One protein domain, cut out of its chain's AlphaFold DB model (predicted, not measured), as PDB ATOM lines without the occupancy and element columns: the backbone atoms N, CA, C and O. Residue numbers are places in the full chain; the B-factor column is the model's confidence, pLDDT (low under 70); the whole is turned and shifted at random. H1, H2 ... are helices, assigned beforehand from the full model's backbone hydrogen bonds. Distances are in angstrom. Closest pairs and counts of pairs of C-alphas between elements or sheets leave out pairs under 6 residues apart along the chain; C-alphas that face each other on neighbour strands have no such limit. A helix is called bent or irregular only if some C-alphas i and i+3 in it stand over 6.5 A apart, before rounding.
ATOM      1  N   SER A   2      85.398  86.788  84.032       89.44
ATOM      2  CA  SER A   2      85.896  87.192  82.703       89.44
ATOM      3  C   SER A   2      84.926  88.119  81.963       89.44
ATOM      4  O   SER A   2      85.340  88.908  81.118       89.44
ATOM      5  N   SER A   3      83.638  88.052  82.303       91.00
ATOM      6  CA  SER A   3      82.587  88.957  81.845       91.00
ATOM      7  C   SER A   3      81.446  89.025  82.851       91.00
ATOM      8  O   SER A   3      81.247  88.087  83.623       91.00
ATOM      9  N   VAL A   4      80.691  90.122  82.820       92.44
ATOM     10  CA  VAL A   4      79.517  90.349  83.668       92.44
ATOM     11  C   VAL A   4      78.318  90.700  82.797       92.44
ATOM     12  O   VAL A   4      78.396  91.573  81.932       92.44
ATOM     13  N   HIS A   5      77.204  90.032  83.067       89.81
ATOM     14  CA  HIS A   5      75.871  90.340  82.565       89.81
ATOM     15  C   HIS A   5      74.872  90.100  83.702       89.81
ATOM     16  O   HIS A   5      75.145  89.322  84.617       89.81
ATOM     17  N   TRP A   6      73.730  90.771  83.663       92.12
ATOM     18  CA  TRP A   6      72.658  90.588  84.638       92.12
ATOM     19  C   TRP A   6      71.312  90.815  83.957       92.12
ATOM     20  O   TRP A   6      71.267  91.288  82.824       92.12
ATOM     21  N   GLN A   7      70.238  90.461  84.653       87.81
ATOM     22  CA  GLN A   7      68.862  90.693  84.228       87.81
ATOM     23  C   GLN A   7      68.092  91.259  85.418       87.81
ATOM     24  O   GLN A   7      68.341  90.858  86.560       87.81
ATOM     25  N   ILE A   8      67.166  92.181  85.175       90.06
ATOM     26  CA  ILE A   8      66.258  92.649  86.223       90.06
ATOM     27  C   ILE A   8      65.095  91.661  86.366       90.06
ATOM     28  O   ILE A   8      64.419  91.343  85.382       90.06
ATOM     29  N   ASP A   9      64.787  91.242  87.598       85.50
ATOM     30  CA  ASP A   9      63.533  90.536  87.892       85.50
ATOM     31  C   ASP A   9      62.338  91.506  87.861       85.50
ATOM     32  O   ASP A   9      61.876  92.035  88.874       85.50
ATOM     33  N   ALA A  10      61.823  91.719  86.654       82.31
ATOM     34  CA  ALA A  10      60.611  92.482  86.388       82.31
ATOM     35  C   ALA A  10      59.354  91.587  86.293       82.31
ATOM     36  O   ALA A  10      58.425  91.905  85.556       82.31
ATOM     37  N   GLY A  11      59.309  90.442  86.989       77.88
ATOM     38  CA  GLY A  11      58.167  89.522  86.967       77.88
ATOM     39  C   GLY A  11      56.909  90.083  87.640       77.88
ATOM     40  O   GLY A  11      56.610  89.737  88.778       77.88
ATOM     41  N   PHE A  12      56.153  90.949  86.960       83.25
ATOM     42  CA  PHE A  12      54.885  91.486  87.468       83.25
ATOM     43  C   PHE A  12      53.749  90.467  87.307       83.25
ATOM     44  O   PHE A  12      53.050  90.436  86.291       83.25
ATOM     45  N   TRP A  13      53.579  89.606  88.309       77.12
ATOM     46  CA  TRP A  13      52.477  88.645  88.371       77.12
ATOM     47  C   TRP A  13      51.179  89.322  88.806       77.12
ATOM     48  O   TRP A  13      51.183  90.183  89.684       77.12
ATOM     49  N   ARG A  14      50.046  88.905  88.222       73.81
ATOM     50  CA  ARG A  14      48.723  89.462  88.559       73.81
ATOM     51  C   ARG A  14      48.372  89.320  90.043       73.81
ATOM     52  O   ARG A  14      47.652  90.166  90.550       73.81
ATOM     53  N   SER A  15      48.872  88.279  90.709       78.44
ATOM     54  CA  SER A  15      48.643  88.018  92.135       78.44
ATOM     55  C   SER A  15      49.274  89.058  93.063       78.44
ATOM     56  O   SER A  15      48.783  89.239  94.171       78.44
ATOM     57  N   ASP A  16      50.327  89.748  92.611       78.56
ATOM     58  CA  ASP A  16      51.182  90.574  93.477       78.56
ATOM     59  C   ASP A  16      51.095  92.071  93.118       78.56
ATOM     60  O   ASP A  16      51.796  92.916  93.684       78.56
ATOM     61  N   LEU A  17      50.252  92.418  92.141       82.00
ATOM     62  CA  LEU A  17      49.917  93.800  91.810       82.00
ATOM     63  C   LEU A  17      48.788  94.284  92.734       82.00
ATOM     64  O   LEU A  17      47.827  93.543  92.932       82.00
ATOM     65  N   PRO A  18      48.850  95.515  93.285       84.81
ATOM     66  CA  PRO A  18      49.770  96.616  92.954       84.81
ATOM     67  C   PRO A  18      51.039  96.704  93.827       84.81
ATOM     68  O   PRO A  18      51.945  97.475  93.511       84.81
ATOM     69  N   GLU A  19      51.139  95.936  94.913       87.56
ATOM     70  CA  GLU A  19      52.217  96.071  95.905       87.56
ATOM     71  C   GLU A  19      53.616  95.886  95.298       87.56
ATOM     72  O   GLU A  19      54.530  96.672  95.578       87.56
ATOM     73  N   ARG A  20      53.785  94.884  94.426       88.12
ATOM     74  CA  ARG A  20      55.058  94.620  93.744       88.12
ATOM     75  C   ARG A  20      55.500  95.797  92.882       88.12
ATOM     76  O   ARG A  20      56.688  96.103  92.868       88.12
ATOM     77  N   LEU A  21      54.568  96.466  92.201       90.44
ATOM     78  CA  LEU A  21      54.889  97.617  91.357       90.44
ATOM     79  C   LEU A  21      55.447  98.771  92.199       90.44
ATOM     80  O   LEU A  21      56.517  99.283  91.887       90.44
ATOM     81  N   ASN A  22      54.803  99.086  93.326       91.50
ATOM     82  CA  ASN A  22      55.247 100.147  94.240       91.50
ATOM     83  C   ASN A  22      56.602  99.841  94.901       91.50
ATOM     84  O   ASN A  22      57.406 100.739  95.157       91.50
ATOM     85  N   LYS A  23      56.867  98.572  95.240       93.06
ATOM     86  CA  LYS A  23      58.181  98.150  95.760       93.06
ATOM     87  C   LYS A  23      59.258  98.241  94.682       93.06
ATOM     88  O   LYS A  23      60.357  98.716  94.962       93.06
ATOM     89  N   PHE A  24      58.937  97.808  93.466       94.75
ATOM     90  CA  PHE A  24      59.854  97.869  92.335       94.75
ATOM     91  C   PHE A  24      60.187  99.317  91.971       94.75
ATOM     92  O   PHE A  24      61.353  99.624  91.761       94.75
ATOM     93  N   GLU A  25      59.207 100.221  91.974       95.62
ATOM     94  CA  GLU A  25      59.430 101.647  91.719       95.62
ATOM     95  C   GLU A  25      60.400 102.266  92.724       95.62
ATOM     96  O   GLU A  25      61.410 102.841  92.321       95.62
ATOM     97  N   ARG A  26      60.163 102.060  94.024       96.50
ATOM     98  CA  ARG A  26      61.088 102.521  95.072       96.50
ATOM     99  C   ARG A  26      62.492 101.963  94.878       96.50
ATOM    100  O   ARG A  26      63.460 102.712  94.910       96.50
ATOM    101  N   TRP A  27      62.614 100.666  94.599       96.88
ATOM    102  CA  TRP A  27      63.914 100.055  94.322       96.88
ATOM    103  C   TRP A  27      64.599 100.654  93.083       96.88
ATOM    104  O   TRP A  27      65.811 100.881  93.110       96.88
ATOM    105  N   VAL A  28      63.845 100.947  92.020       97.06
ATOM    106  CA  VAL A  28      64.368 101.586  90.806       97.06
ATOM    107  C   VAL A  28      64.940 102.969  91.115       97.06
ATOM    108  O   VAL A  28      66.060 103.262  90.689       97.06
ATOM    109  N   GLU A  29      64.207 103.795  91.863       97.31
ATOM    110  CA  GLU A  29      64.610 105.172  92.168       97.31
ATOM    111  C   GLU A  29      65.727 105.254  93.207       97.31
ATOM    112  O   GLU A  29      66.685 106.006  93.029       97.31
ATOM    113  N   GLU A  30      65.624 104.476  94.280       98.00
ATOM    114  CA  GLU A  30      66.485 104.616  95.455       98.00
ATOM    115  C   GLU A  30      67.758 103.765  95.352       98.00
ATOM    116  O   GLU A  30      68.779 104.097  95.956       98.00
ATOM    117  N   SER A  31      67.731 102.680  94.568       97.62
ATOM    118  CA  SER A  31      68.821 101.699  94.528       97.62
ATOM    119  C   SER A  31      69.351 101.445  93.120       97.62
ATOM    120  O   SER A  31      70.512 101.761  92.839       97.62
ATOM    121  N   TYR A  32      68.523 100.923  92.210       97.88
ATOM    122  CA  TYR A  32      68.992 100.423  90.918       97.88
ATOM    123  C   TYR A  32      69.559 101.529  90.029       97.88
ATOM    124  O   TYR A  32      70.726 101.466  89.645       97.88
ATOM    125  N   ASN A  33      68.782 102.574  89.724       98.44
ATOM    126  CA  ASN A  33      69.235 103.633  88.820       98.44
ATOM    127  C   ASN A  33      70.459 104.396  89.358       98.44
ATOM    128  O   ASN A  33      71.407 104.583  88.584       98.44
ATOM    129  N   PRO A  34      70.507 104.796  90.648       98.62
ATOM    130  CA  PRO A  34      71.720 105.352  91.244       98.62
ATOM    131  C   PRO A  34      72.906 104.382  91.188       98.62
ATOM    132  O   PRO A  34      74.027 104.798  90.898       98.62
ATOM    133  N   GLY A  35      72.668 103.089  91.430       98.50
ATOM    134  CA  GLY A  35      73.681 102.041  91.341       98.50
ATOM    135  C   GLY A  35      74.279 101.914  89.941       98.50
ATOM    136  O   GLY A  35      75.498 101.898  89.807       98.50
ATOM    137  N   ILE A  36      73.443 101.915  88.899       98.50
ATOM    138  CA  ILE A  36      73.893 101.868  87.501       98.50
ATOM    139  C   ILE A  36      74.752 103.084  87.148       98.50
ATOM    140  O   ILE A  36      75.804 102.915  86.534       98.50
ATOM    141  N   ARG A  37      74.366 104.294  87.572       98.75
ATOM    142  CA  ARG A  37      75.170 105.509  87.340       98.75
ATOM    143  C   ARG A  37      76.556 105.391  87.972       98.75
ATOM    144  O   ARG A  37      77.551 105.622  87.294       98.75
ATOM    145  N   ARG A  38      76.622 104.969  89.242       98.69
ATOM    146  CA  ARG A  38      77.898 104.743  89.947       98.69
ATOM    147  C   ARG A  38      78.736 103.651  89.286       98.69
ATOM    148  O   ARG A  38      79.949 103.786  89.205       98.69
ATOM    149  N   LEU A  39      78.101 102.584  88.800       98.56
ATOM    150  CA  LEU A  39      78.800 101.487  88.133       98.56
ATOM    151  C   LEU A  39      79.390 101.917  86.782       98.56
ATOM    152  O   LEU A  39      80.498 101.501  86.456       98.56
ATOM    153  N   ILE A  40      78.686 102.754  86.014       98.75
ATOM    154  CA  ILE A  40      79.204 103.336  84.765       98.75
ATOM    155  C   ILE A  40      80.369 104.277  85.058       98.75
ATOM    156  O   ILE A  40      81.385 104.211  84.373       98.75
ATOM    157  N   ASP A  41      80.249 105.127  86.076       98.75
ATOM    158  CA  ASP A  41      81.335 106.034  86.443       98.75
ATOM    159  C   ASP A  41      82.588 105.262  86.880       98.75
ATOM    160  O   ASP A  41      83.658 105.461  86.309       98.75
ATOM    161  N   PHE A  42      82.431 104.263  87.758       98.69
ATOM    162  CA  PHE A  42      83.499 103.324  88.114       98.69
ATOM    163  C   PHE A  42      84.113 102.648  86.883       98.69
ATOM    164  O   PHE A  42      85.332 102.520  86.782       98.69
ATOM    165  N   TRP A  43      83.281 102.210  85.935       98.62
ATOM    166  CA  TRP A  43      83.738 101.553  84.715       98.62
ATOM    167  C   TRP A  43      84.641 102.466  83.877       98.62
ATOM    168  O   TRP A  43      85.677 102.010  83.398       98.62
ATOM    169  N   VAL A  44      84.302 103.753  83.755       98.75
ATOM    170  CA  VAL A  44      85.127 104.743  83.046       98.75
ATOM    171  C   VAL A  44      86.377 105.104  83.846       98.75
ATOM    172  O   VAL A  44      87.466 105.104  83.279       98.75
ATOM    173  N   GLU A  45      86.267 105.349  85.155       98.62
ATOM    174  CA  GLU A  45      87.429 105.614  86.017       98.62
ATOM    175  C   GLU A  45      88.447 104.468  85.967       98.62
ATOM    176  O   GLU A  45      89.659 104.689  85.974       98.62
ATOM    177  N   TYR A  46      87.969 103.226  85.887       98.50
ATOM    178  CA  TYR A  46      88.835 102.063  85.765       98.50
ATOM    179  C   TYR A  46      89.620 102.075  84.447       98.50
ATOM    180  O   TYR A  46      90.815 101.772  84.463       98.50
ATOM    181  N   MET A  47      89.001 102.487  83.333       98.50
ATOM    182  CA  MET A  47      89.715 102.709  82.069       98.50
ATOM    183  C   MET A  47      90.735 103.844  82.200       98.50
ATOM    184  O   MET A  47      91.875 103.698  81.765       98.50
ATOM    185  N   GLU A  48      90.355 104.955  82.838       98.38
ATOM    186  CA  GLU A  48      91.224 106.119  83.054       98.38
ATOM    187  C   GLU A  48      92.427 105.808  83.949       98.38
ATOM    188  O   GLU A  48      93.460 106.461  83.834       98.38
ATOM    189  N   ARG A  49      92.338 104.832  84.854       98.38
ATOM    190  CA  ARG A  49      93.457 104.456  85.731       98.38
ATOM    191  C   ARG A  49      94.301 103.339  85.133       98.38
ATOM    192  O   ARG A  49      95.522 103.432  85.155       98.38
ATOM    193  N   ASN A  50      93.661 102.319  84.565       98.19
ATOM    194  CA  ASN A  50      94.322 101.059  84.223       98.19
ATOM    195  C   ASN A  50      94.499 100.832  82.716       98.19
ATOM    196  O   ASN A  50      95.213  99.912  82.342       98.19
ATOM    197  N   GLY A  51      93.846 101.617  81.848       97.94
ATOM    198  CA  GLY A  51      93.846 101.361  80.400       97.94
ATOM    199  C   GLY A  51      93.131 100.060  80.016       97.94
ATOM    200  O   GLY A  51      93.448  99.448  79.005       97.94
ATOM    201  N   ILE A  52      92.189  99.597  80.847       97.62
ATOM    202  CA  ILE A  52      91.483  98.326  80.658       97.62
ATOM    203  C   ILE A  52      89.978  98.585  80.623       97.62
ATOM    204  O   ILE A  52      89.415  99.175  81.545       97.62
ATOM    205  N   VAL A  53      89.311  98.076  79.586       98.12
ATOM    206  CA  VAL A  53      87.847  98.075  79.485       98.12
ATOM    207  C   VAL A  53      87.305  96.807  80.148       98.12
ATOM    208  O   VAL A  53      87.436  95.700  79.624       98.12
ATOM    209  N   LEU A  54      86.681  96.945  81.322       97.44
ATOM    210  CA  LEU A  54      86.060  95.798  81.993       97.44
ATOM    211  C   LEU A  54      84.891  95.259  81.165       97.44
ATOM    212  O   LEU A  54      84.079  96.020  80.630       97.44
ATOM    213  N   ARG A  55      84.762  93.930  81.116       95.62
ATOM    214  CA  ARG A  55      83.792  93.245  80.254       95.62
ATOM    215  C   ARG A  55      82.380  93.188  80.837       95.62
ATOM    216  O   ARG A  55      81.842  92.111  81.087       95.62
ATOM    217  N   ILE A  56      81.781  94.356  81.036       96.00
ATOM    218  CA  ILE A  56      80.389  94.525  81.467       96.00
ATOM    219  C   ILE A  56      79.516  94.625  80.212       96.00
ATOM    220  O   ILE A  56      79.476  95.665  79.560       96.00
ATOM    221  N   TYR A  57      78.852  93.532  79.838       94.44
ATOM    222  CA  TYR A  57      78.223  93.378  78.518       94.44
ATOM    223  C   TYR A  57      77.168  94.446  78.200       94.44
ATOM    224  O   TYR A  57      77.235  95.007  77.102       94.44
ATOM    225  N   PRO A  58      76.264  94.808  79.134       95.00
ATOM    226  CA  PRO A  58      75.325  95.902  78.903       95.00
ATOM    227  C   PRO A  58      75.983  97.232  78.524       95.00
ATOM    228  O   PRO A  58      75.463  97.965  77.684       95.00
ATOM    229  N   PHE A  59      77.160  97.530  79.081       97.25
ATOM    230  CA  PHE A  59      77.885  98.764  78.776       97.25
ATOM    231  C   PHE A  59      78.692  98.638  77.493       97.25
ATOM    232  O   PHE A  59      78.612  99.525  76.648       97.25
ATOM    233  N   LEU A  60      79.417  97.528  77.321       95.94
ATOM    234  CA  LEU A  60      80.226  97.262  76.130       95.94
ATOM    235  C   LEU A  60      79.399  97.395  74.856       95.94
ATOM    236  O   LEU A  60      79.770  98.134  73.955       95.94
ATOM    237  N   ALA A  61      78.264  96.705  74.797       94.12
ATOM    238  CA  ALA A  61      77.483  96.612  73.576       94.12
ATOM    239  C   ALA A  61      76.792  97.925  73.201       94.12
ATOM    240  O   ALA A  61      76.702  98.265  72.019       94.12
ATOM    241  N   VAL A  62      76.307  98.675  74.192       96.56
ATOM    242  CA  VAL A  62      75.714  99.995  73.950       96.56
ATOM    243  C   VAL A  62      76.808 101.006  73.599       96.56
ATOM    244  O   VAL A  62      76.660 101.729  72.617       96.56
ATOM    245  N   MET A  63      77.925 101.022  74.335       98.00
ATOM    246  CA  MET A  63      79.047 101.926  74.074       98.00
ATOM    247  C   MET A  63      79.697 101.658  72.710       98.00
ATOM    248  O   MET A  63      80.006 102.610  72.003       98.00
ATOM    249  N   GLU A  64      79.833 100.397  72.287       96.88
ATOM    250  CA  GLU A  64      80.316 100.034  70.946       96.88
ATOM    251  C   GLU A  64      79.456 100.697  69.857       96.88
ATOM    252  O   GLU A  64      79.990 101.362  68.969       96.88
ATOM    253  N   SER A  65      78.124 100.577  69.951       95.81
ATOM    254  CA  SER A  65      77.202 101.224  69.007       95.81
ATOM    255  C   SER A  65      77.330 102.749  69.033       95.81
ATOM    256  O   SER A  65      77.372 103.371  67.975       95.81
ATOM    257  N   LEU A  66      77.439 103.356  70.222       97.81
ATOM    258  CA  LEU A  66      77.604 104.807  70.377       97.81
ATOM    259  C   LEU A  66      78.925 105.315  69.776       97.81
ATOM    260  O   LEU A  66      78.956 106.382  69.164       97.81
ATOM    261  N   LEU A  67      80.013 104.559  69.934       98.00
ATOM    262  CA  LEU A  67      81.324 104.887  69.371       98.00
ATOM    263  C   LEU A  67      81.325 104.788  67.843       98.00
ATOM    264  O   LEU A  67      81.924 105.637  67.187       98.00
ATOM    265  N   LYS A  68      80.632 103.787  67.286       96.69
ATOM    266  CA  LYS A  68      80.524 103.559  65.835       96.69
ATOM    267  C   LYS A  68      79.426 104.386  65.156       96.69
ATOM    268  O   LYS A  68      79.401 104.467  63.933       96.69
ATOM    269  N   GLY A  69      78.516 104.994  65.921       95.62
ATOM    270  CA  GLY A  69      77.329 105.665  65.376       95.62
ATOM    271  C   GLY A  69      76.322 104.692  64.748       95.62
ATOM    272  O   GLY A  69      75.546 105.075  63.876       95.62
ATOM    273  N   GLU A  70      76.345 103.427  65.167       94.06
ATOM    274  CA  GLU A  70      75.503 102.369  64.612       94.06
ATOM    275  C   GLU A  70      74.148 102.303  65.320       94.06
ATOM    276  O   GLU A  70      74.045 102.416  66.543       94.06
ATOM    277  N   LYS A  71      73.097 102.044  64.539       93.81
ATOM    278  CA  LYS A  71      71.771 101.718  65.069       93.81
ATOM    279  C   LYS A  71      71.707 100.231  65.393       93.81
ATOM    280  O   LYS A  71      72.217  99.404  64.640       93.81
ATOM    281  N   ASP A 150      52.050 100.919  82.988       91.31
ATOM    282  CA  ASP A 150      52.911 101.532  84.012       91.31
ATOM    283  C   ASP A 150      54.114 100.663  84.374       91.31
ATOM    284  O   ASP A 150      55.231 101.164  84.506       91.31
ATOM    285  N   ALA A 151      53.921  99.346  84.450       92.19
ATOM    286  CA  ALA A 151      55.004  98.410  84.709       92.19
ATOM    287  C   ALA A 151      56.023  98.409  83.558       92.19
ATOM    288  O   ALA A 151      57.234  98.438  83.785       92.19
ATOM    289  N   TYR A 152      55.545  98.460  82.308       92.50
ATOM    290  CA  TYR A 152      56.414  98.607  81.140       92.50
ATOM    291  C   TYR A 152      57.171  99.934  81.140       92.50
ATOM    292  O   TYR A 152      58.376  99.941  80.879       92.50
ATOM    293  N   ARG A 153      56.498 101.049  81.449       93.69
ATOM    294  CA  ARG A 153      57.126 102.377  81.549       93.69
ATOM    295  C   ARG A 153      58.236 102.393  82.592       93.69
ATOM    296  O   ARG A 153      59.317 102.913  82.315       93.69
ATOM    297  N   LEU A 154      57.995 101.783  83.747       94.75
ATOM    298  CA  LEU A 154      58.954 101.729  84.842       94.75
ATOM    299  C   LEU A 154      60.209 100.927  84.477       94.75
ATOM    300  O   LEU A 154      61.322 101.383  84.724       94.75
ATOM    301  N   VAL A 155      60.058  99.788  83.798       95.06
ATOM    302  CA  VAL A 155      61.209  99.043  83.259       95.06
ATOM    303  C   VAL A 155      61.912  99.835  82.152       95.06
ATOM    304  O   VAL A 155      63.134  99.905  82.121       95.06
ATOM    305  N   CYS A 156      61.180 100.505  81.260       95.56
ATOM    306  CA  CYS A 156      61.805 101.358  80.242       95.56
ATOM    307  C   CYS A 156      62.616 102.509  80.866       95.56
ATOM    308  O   CYS A 156      63.650 102.892  80.317       95.56
ATOM    309  N   LYS A 157      62.189 103.041  82.018       96.94
ATOM    310  CA  LYS A 157      62.906 104.092  82.756       96.94
ATOM    311  C   LYS A 157      64.307 103.641  83.180       96.94
ATOM    312  O   LYS A 157      65.243 104.434  83.090       96.94
ATOM    313  N   THR A 158      64.480 102.379  83.577       97.44
ATOM    314  CA  THR A 158      65.797 101.847  83.969       97.44
ATOM    315  C   THR A 158      66.758 101.774  82.781       97.44
ATOM    316  O   THR A 158      67.930 102.143  82.887       97.44
ATOM    317  N   VAL A 159      66.244 101.381  81.613       96.88
ATOM    318  CA  VAL A 159      67.005 101.321  80.361       96.88
ATOM    319  C   VAL A 159      67.411 102.717  79.892       96.88
ATOM    320  O   VAL A 159      68.576 102.934  79.558       96.88
ATOM    321  N   LYS A 160      66.476 103.678  79.923       98.06
ATOM    322  CA  LYS A 160      66.754 105.091  79.613       98.06
ATOM    323  C   LYS A 160      67.862 105.638  80.510       98.06
ATOM    324  O   LYS A 160      68.820 106.216  80.009       98.06
ATOM    325  N   ASN A 161      67.789 105.374  81.815       98.56
ATOM    326  CA  ASN A 161      68.815 105.783  82.771       98.56
ATOM    327  C   ASN A 161      70.213 105.251  82.406       98.56
ATOM    328  O   ASN A 161      71.181 106.008  82.439       98.56
ATOM    329  N   MET A 162      70.323 103.969  82.041       98.31
ATOM    330  CA  MET A 162      71.597 103.368  81.637       98.31
ATOM    331  C   MET A 162      72.143 103.995  80.347       98.31
ATOM    332  O   MET A 162      73.306 104.394  80.309       98.31
ATOM    333  N   ILE A 163      71.317 104.102  79.302       98.19
ATOM    334  CA  ILE A 163      71.737 104.618  77.990       98.19
ATOM    335  C   ILE A 163      72.167 106.082  78.085       98.19
ATOM    336  O   ILE A 163      73.228 106.431  77.573       98.19
ATOM    337  N   GLU A 164      71.399 106.926  78.771       98.44
ATOM    338  CA  GLU A 164      71.757 108.338  78.931       98.44
ATOM    339  C   GLU A 164      73.039 108.504  79.760       98.44
ATOM    340  O   GLU A 164      73.913 109.290  79.403       98.44
ATOM    341  N   SER A 165      73.236 107.679  80.792       98.69
ATOM    342  CA  SER A 165      74.492 107.670  81.559       98.69
ATOM    343  C   SER A 165      75.699 107.257  80.702       98.69
ATOM    344  O   SER A 165      76.774 107.841  80.822       98.69
ATOM    345  N   LEU A 166      75.530 106.292  79.791       98.69
ATOM    346  CA  LEU A 166      76.574 105.910  78.833       98.69
ATOM    347  C   LEU A 166      76.839 107.012  77.799       98.69
ATOM    348  O   LEU A 166      77.997 107.259  77.465       98.69
ATOM    349  N   LYS A 167      75.808 107.717  77.320       98.56
ATOM    350  CA  LYS A 167      75.980 108.884  76.438       98.56
ATOM    351  C   LYS A 167      76.770 109.999  77.124       98.56
ATOM    352  O   LYS A 167      77.657 110.572  76.498       98.56
ATOM    353  N   LEU A 168      76.516 110.261  78.408       98.69
ATOM    354  CA  LEU A 168      77.293 111.221  79.202       98.69
ATOM    355  C   LEU A 168      78.756 110.784  79.384       98.69
ATOM    356  O   LEU A 168      79.654 111.624  79.397       98.69
ATOM    357  N   ALA A 169      79.015 109.479  79.482       98.69
ATOM    358  CA  ALA A 169      80.364 108.917  79.560       98.69
ATOM    359  C   ALA A 169      81.113 108.898  78.211       98.69
ATOM    360  O   ALA A 169      82.347 108.881  78.193       98.69
ATOM    361  N   LEU A 170      80.398 108.916  77.081       98.69
ATOM    362  CA  LEU A 170      80.963 108.760  75.735       98.69
ATOM    363  C   LEU A 170      82.132 109.719  75.426       98.69
ATOM    364  O   LEU A 170      83.127 109.245  74.874       98.69
ATOM    365  N   PRO A 171      82.098 111.025  75.773       98.69
ATOM    366  CA  PRO A 171      83.228 111.921  75.525       98.69
ATOM    367  C   PRO A 171      84.509 111.507  76.263       98.69
ATOM    368  O   PRO A 171      85.591 111.580  75.682       98.69
ATOM    369  N   ARG A 172      84.402 111.019  77.511       98.62
ATOM    370  CA  ARG A 172      85.552 110.509  78.287       98.62
ATOM    371  C   ARG A 172      86.151 109.282  77.603       98.62
ATOM    372  O   ARG A 172      87.359 109.225  77.404       98.62
ATOM    373  N   VAL A 173      85.305 108.346  77.172       98.75
ATOM    374  CA  VAL A 173      85.739 107.137  76.454       98.75
ATOM    375  C   VAL A 173      86.418 107.488  75.126       98.75
ATOM    376  O   VAL A 173      87.501 106.981  74.840       98.75
ATOM    377  N   LYS A 174      85.840 108.403  74.335       98.69
ATOM    378  CA  LYS A 174      86.445 108.877  73.078       98.69
ATOM    379  C   LYS A 174      87.822 109.506  73.300       98.69
ATOM    380  O   LYS A 174      88.734 109.226  72.527       98.69
ATOM    381  N   ARG A 175      87.985 110.299  74.365       98.69
ATOM    382  CA  ARG A 175      89.277 110.889  74.743       98.69
ATOM    383  C   ARG A 175      90.324 109.812  75.045       98.69
ATOM    384  O   ARG A 175      91.427 109.877  74.513       98.69
ATOM    385  N   LEU A 176      89.969 108.784  75.817       98.69
ATOM    386  CA  LEU A 176      90.887 107.678  76.128       98.69
ATOM    387  C   LEU A 176      91.310 106.890  74.883       98.69
ATOM    388  O   LEU A 176      92.457 106.454  74.799       98.69
ATOM    389  N   ILE A 177      90.404 106.738  73.909       98.50
ATOM    390  CA  ILE A 177      90.733 106.140  72.609       98.50
ATOM    391  C   ILE A 177      91.707 107.035  71.833       98.50
ATOM    392  O   ILE A 177      92.691 106.532  71.298       98.50
ATOM    393  N   SER A 178      91.481 108.354  71.790       98.31
ATOM    394  CA  SER A 178      92.392 109.277  71.093       98.31
ATOM    395  C   SER A 178      93.775 109.367  71.741       98.31
ATOM    396  O   SER A 178      94.762 109.568  71.044       98.31
ATOM    397  N   GLU A 179      93.854 109.181  73.060       98.19
ATOM    398  CA  GLU A 179      95.110 109.108  73.816       98.19
ATOM    399  C   GLU A 179      95.809 107.741  73.678       98.19
ATOM    400  O   GLU A 179      96.895 107.549  74.219       98.19
ATOM    401  N   GLY A 180      95.191 106.768  72.995       97.94
ATOM    402  CA  GLY A 180      95.736 105.420  72.821       97.94
ATOM    403  C   GLY A 180      95.756 104.573  74.096       97.94
ATOM    404  O   GLY A 180      96.422 103.540  74.130       97.94
ATOM    405  N   ARG A 181      95.041 104.985  75.153       97.94
ATOM    406  CA  ARG A 181      94.985 104.255  76.435       97.94
ATOM    407  C   ARG A 181      94.093 103.024  76.374       97.94
ATOM    408  O   ARG A 181      94.312 102.074  77.115       97.94
ATOM    409  N   ILE A 182      93.083 103.081  75.514       98.38
ATOM    410  CA  ILE A 182      92.200 101.983  75.125       98.38
ATOM    411  C   ILE A 182      91.954 102.092  73.616       98.38
ATOM    412  O   ILE A 182      92.288 103.093  72.984       98.38
ATOM    413  N   SER A 183      91.334 101.083  73.028       97.81
ATOM    414  CA  SER A 183      91.040 101.000  71.604       97.81
ATOM    415  C   SER A 183      89.568 100.678  71.355       97.81
ATOM    416  O   SER A 183      88.859 100.156  72.213       97.81
ATOM    417  N   LEU A 184      89.095 100.935  70.131       96.88
ATOM    418  CA  LEU A 184      87.738 100.547  69.731       96.88
ATOM    419  C   LEU A 184      87.518  99.023  69.818       96.88
ATOM    420  O   LEU A 184      86.404  98.584  70.097       96.88
ATOM    421  N   LYS A 185      88.578  98.225  69.621       96.81
ATOM    422  CA  LYS A 185      88.525  96.756  69.685       96.81
ATOM    423  C   LYS A 185      88.218  96.241  71.090       96.81
ATOM    424  O   LYS A 185      87.623  95.178  71.226       96.81
ATOM    425  N   ASP A 186      88.537  97.008  72.130       97.00
ATOM    426  CA  ASP A 186      88.267  96.610  73.517       97.00
ATOM    427  C   ASP A 186      86.760  96.540  73.832       97.00
ATOM    428  O   ASP A 186      86.350  95.892  74.798       97.00
ATOM    429  N   PHE A 187      85.922  97.154  72.987       96.44
ATOM    430  CA  PHE A 187      84.460  97.111  73.083       96.44
ATOM    431  C   PHE A 187      83.826  95.931  72.323       96.44
ATOM    432  O   PHE A 187      82.633  95.654  72.485       96.44
ATOM    433  N   GLU A 188      84.604  95.205  71.518       92.38
ATOM    434  CA  GLU A 188      84.121  94.026  70.800       92.38
ATOM    435  C   GLU A 188      83.760  92.913  71.785       92.38
ATOM    436  O   GLU A 188      84.494  92.614  72.731       92.38
ATOM    437  N   HIS A 189      82.608  92.283  71.575       88.69
ATOM    438  CA  HIS A 189      82.076  91.220  72.420       88.69
ATOM    439  C   HIS A 189      81.311  90.193  71.586       88.69
ATOM    440  O   HIS A 189      80.969  90.429  70.428       88.69
ATOM    441  N   MET A 190      81.049  89.029  72.181       83.94
ATOM    442  CA  MET A 190      80.295  87.971  71.518       83.94
ATOM    443  C   MET A 190      78.833  88.401  71.343       83.94
ATOM    444  O   MET A 190      78.145  88.642  72.331       83.94
ATOM    445  N   LYS A 191      78.367  88.483  70.090       76.94
ATOM    446  CA  LYS A 191      77.012  88.961  69.741       76.94
ATOM    447  C   LYS A 191      75.966  87.839  69.617       76.94
ATOM    448  O   LYS A 191      74.771  88.110  69.660       76.94
ATOM    449  N   TYR A 192      76.395  86.582  69.485       67.62
ATOM    450  CA  TYR A 192      75.524  85.446  69.128       67.62
ATOM    451  C   TYR A 192      75.242  84.468  70.279       67.62
ATOM    452  O   TYR A 192      74.859  83.330  70.042       67.62
ATOM    453  N   ASN A 193      75.429  84.884  71.532       68.75
ATOM    454  CA  ASN A 193      75.202  84.032  72.707       68.75
ATOM    455  C   ASN A 193      73.855  84.291  73.405       68.75
ATOM    456  O   ASN A 193      73.678  83.887  74.552       68.75
ATOM    457  N   SER A 194      72.927  84.997  72.749       67.94
ATOM    458  CA  SER A 194      71.636  85.411  73.326       67.94
ATOM    459  C   SER A 194      71.760  86.158  74.663       67.94
ATOM    460  O   SER A 194      70.803  86.186  75.435       67.94
ATOM    461  N   CYS A 195      72.920  86.766  74.948       74.94
ATOM    462  CA  CYS A 195      73.129  87.522  76.176       74.94
ATOM    463  C   CYS A 195      72.141  88.686  76.246       74.94
ATOM    464  O   CYS A 195      71.952  89.423  75.270       74.94
ATOM    465  N   GLU A 196      71.536  88.886  77.415       76.56
ATOM    466  CA  GLU A 196      70.761  90.093  77.650       76.56
ATOM    467  C   GLU A 196      71.723  91.278  77.794       76.56
ATOM    468  O   GLU A 196      72.531  91.361  78.716       76.56
ATOM    469  N   VAL A 197      71.678  92.164  76.801       84.44
ATOM    470  CA  VAL A 197      72.465  93.403  76.761       84.44
ATOM    471  C   VAL A 197      71.704  94.563  77.403       84.44
ATOM    472  O   VAL A 197      72.309  95.501  77.909       84.44
ATOM    473  N   ILE A 198      70.375  94.511  77.374       90.31
ATOM    474  CA  ILE A 198      69.509  95.499  78.013       90.31
ATOM    475  C   ILE A 198      68.830  94.804  79.199       90.31
ATOM    476  O   ILE A 198      67.820  94.141  78.969       90.31
ATOM    477  N   PRO A 199      69.404  94.893  80.411       83.06
ATOM    478  CA  PRO A 199      68.917  94.184  81.598       83.06
ATOM    479  C   PRO A 199      67.489  94.578  82.020       83.06
ATOM    480  O   PRO A 199      66.986  95.661  81.633       83.06
TER     481      PRO A 199
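AT A GLANCE: This is residues 2 to 71 and 150 to 199 of the 199 residues of the protein "SPASM domain-containing protein" of Candidatus Bathyarchaeota archaeon (UniProt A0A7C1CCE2). After a stretch with no named element, residues 2 to 18, two long bent helices, H1 and H3, lie side by side and run the same way. The shorter H2 packs steeply on H3a, and the tiny H4 packs on H2. The printed part has 120 residues with four named helices, in the order H1, H2, H3, H4, and no named strand; the class is all helix. It is elongated, 53 by 30 by 27 A, and only just compact, close to loose, with a radius of gyration of the C-alphas of 16.0 A.

HOW THE PARTS SIT: H1, residues 19 to 50, was assigned as one helix by its hydrogen bonds but is bent, with C-alphas 30 and 33 7.2 A apart; its arms are H1a, residues 19 to 30, and H1b, residues 33 to 50. H3, residues 150 to 178, likewise one helix by its hydrogen bonds, is bent, with C-alphas 168 and 171 7.0 A apart, into H3a, residues 150 to 168, and H3b, residues 171 to 178. H1b touches H3a at a shallow tilt of 23 degrees, the same way, with residues 33 to 40 alone; the closest C-alphas, of Asn 33 and Thr 158, are 6.2 A apart. H2, residues 57 to 68, touches H3a at a steep tilt of 57 degrees, closest at the C-alphas of Met 63 and Leu 166, 6.7 A. H4, residues 184 to 187, touches H2, closest at the C-alphas of Leu 60 and Phe 187, 5.2 A. Every O i to N i+4 pair is within hydrogen-bond range in H1a, H1b and H3b, with 7 of 8 in H2 and 14 of 15 in H3a; H4 is too short for such a pair.

IN THESE COORDINATES: H1a begins at C-alpha 19, (52.217, 96.071, 95.905), and is 16.6 A long; H1b is 25.6 A, H2 16.4 A, H3a 26.7 A, H3b 10.5 A. H4, 5.8 A, ends at C-alpha 187, (84.460, 97.111, 73.083).

THE WHOLE: The two C-alphas farthest apart, of Ser 15 and Glu 179, are 54.2 A apart. Residues 72 to 149 are not printed, and C-alphas 71 and 150 are 26.7 A apart across the cut. Of the links printed whole, H3 to H4 is tight and H1 to H2 short. The pLDDT is under 70 at residues 192 to 194.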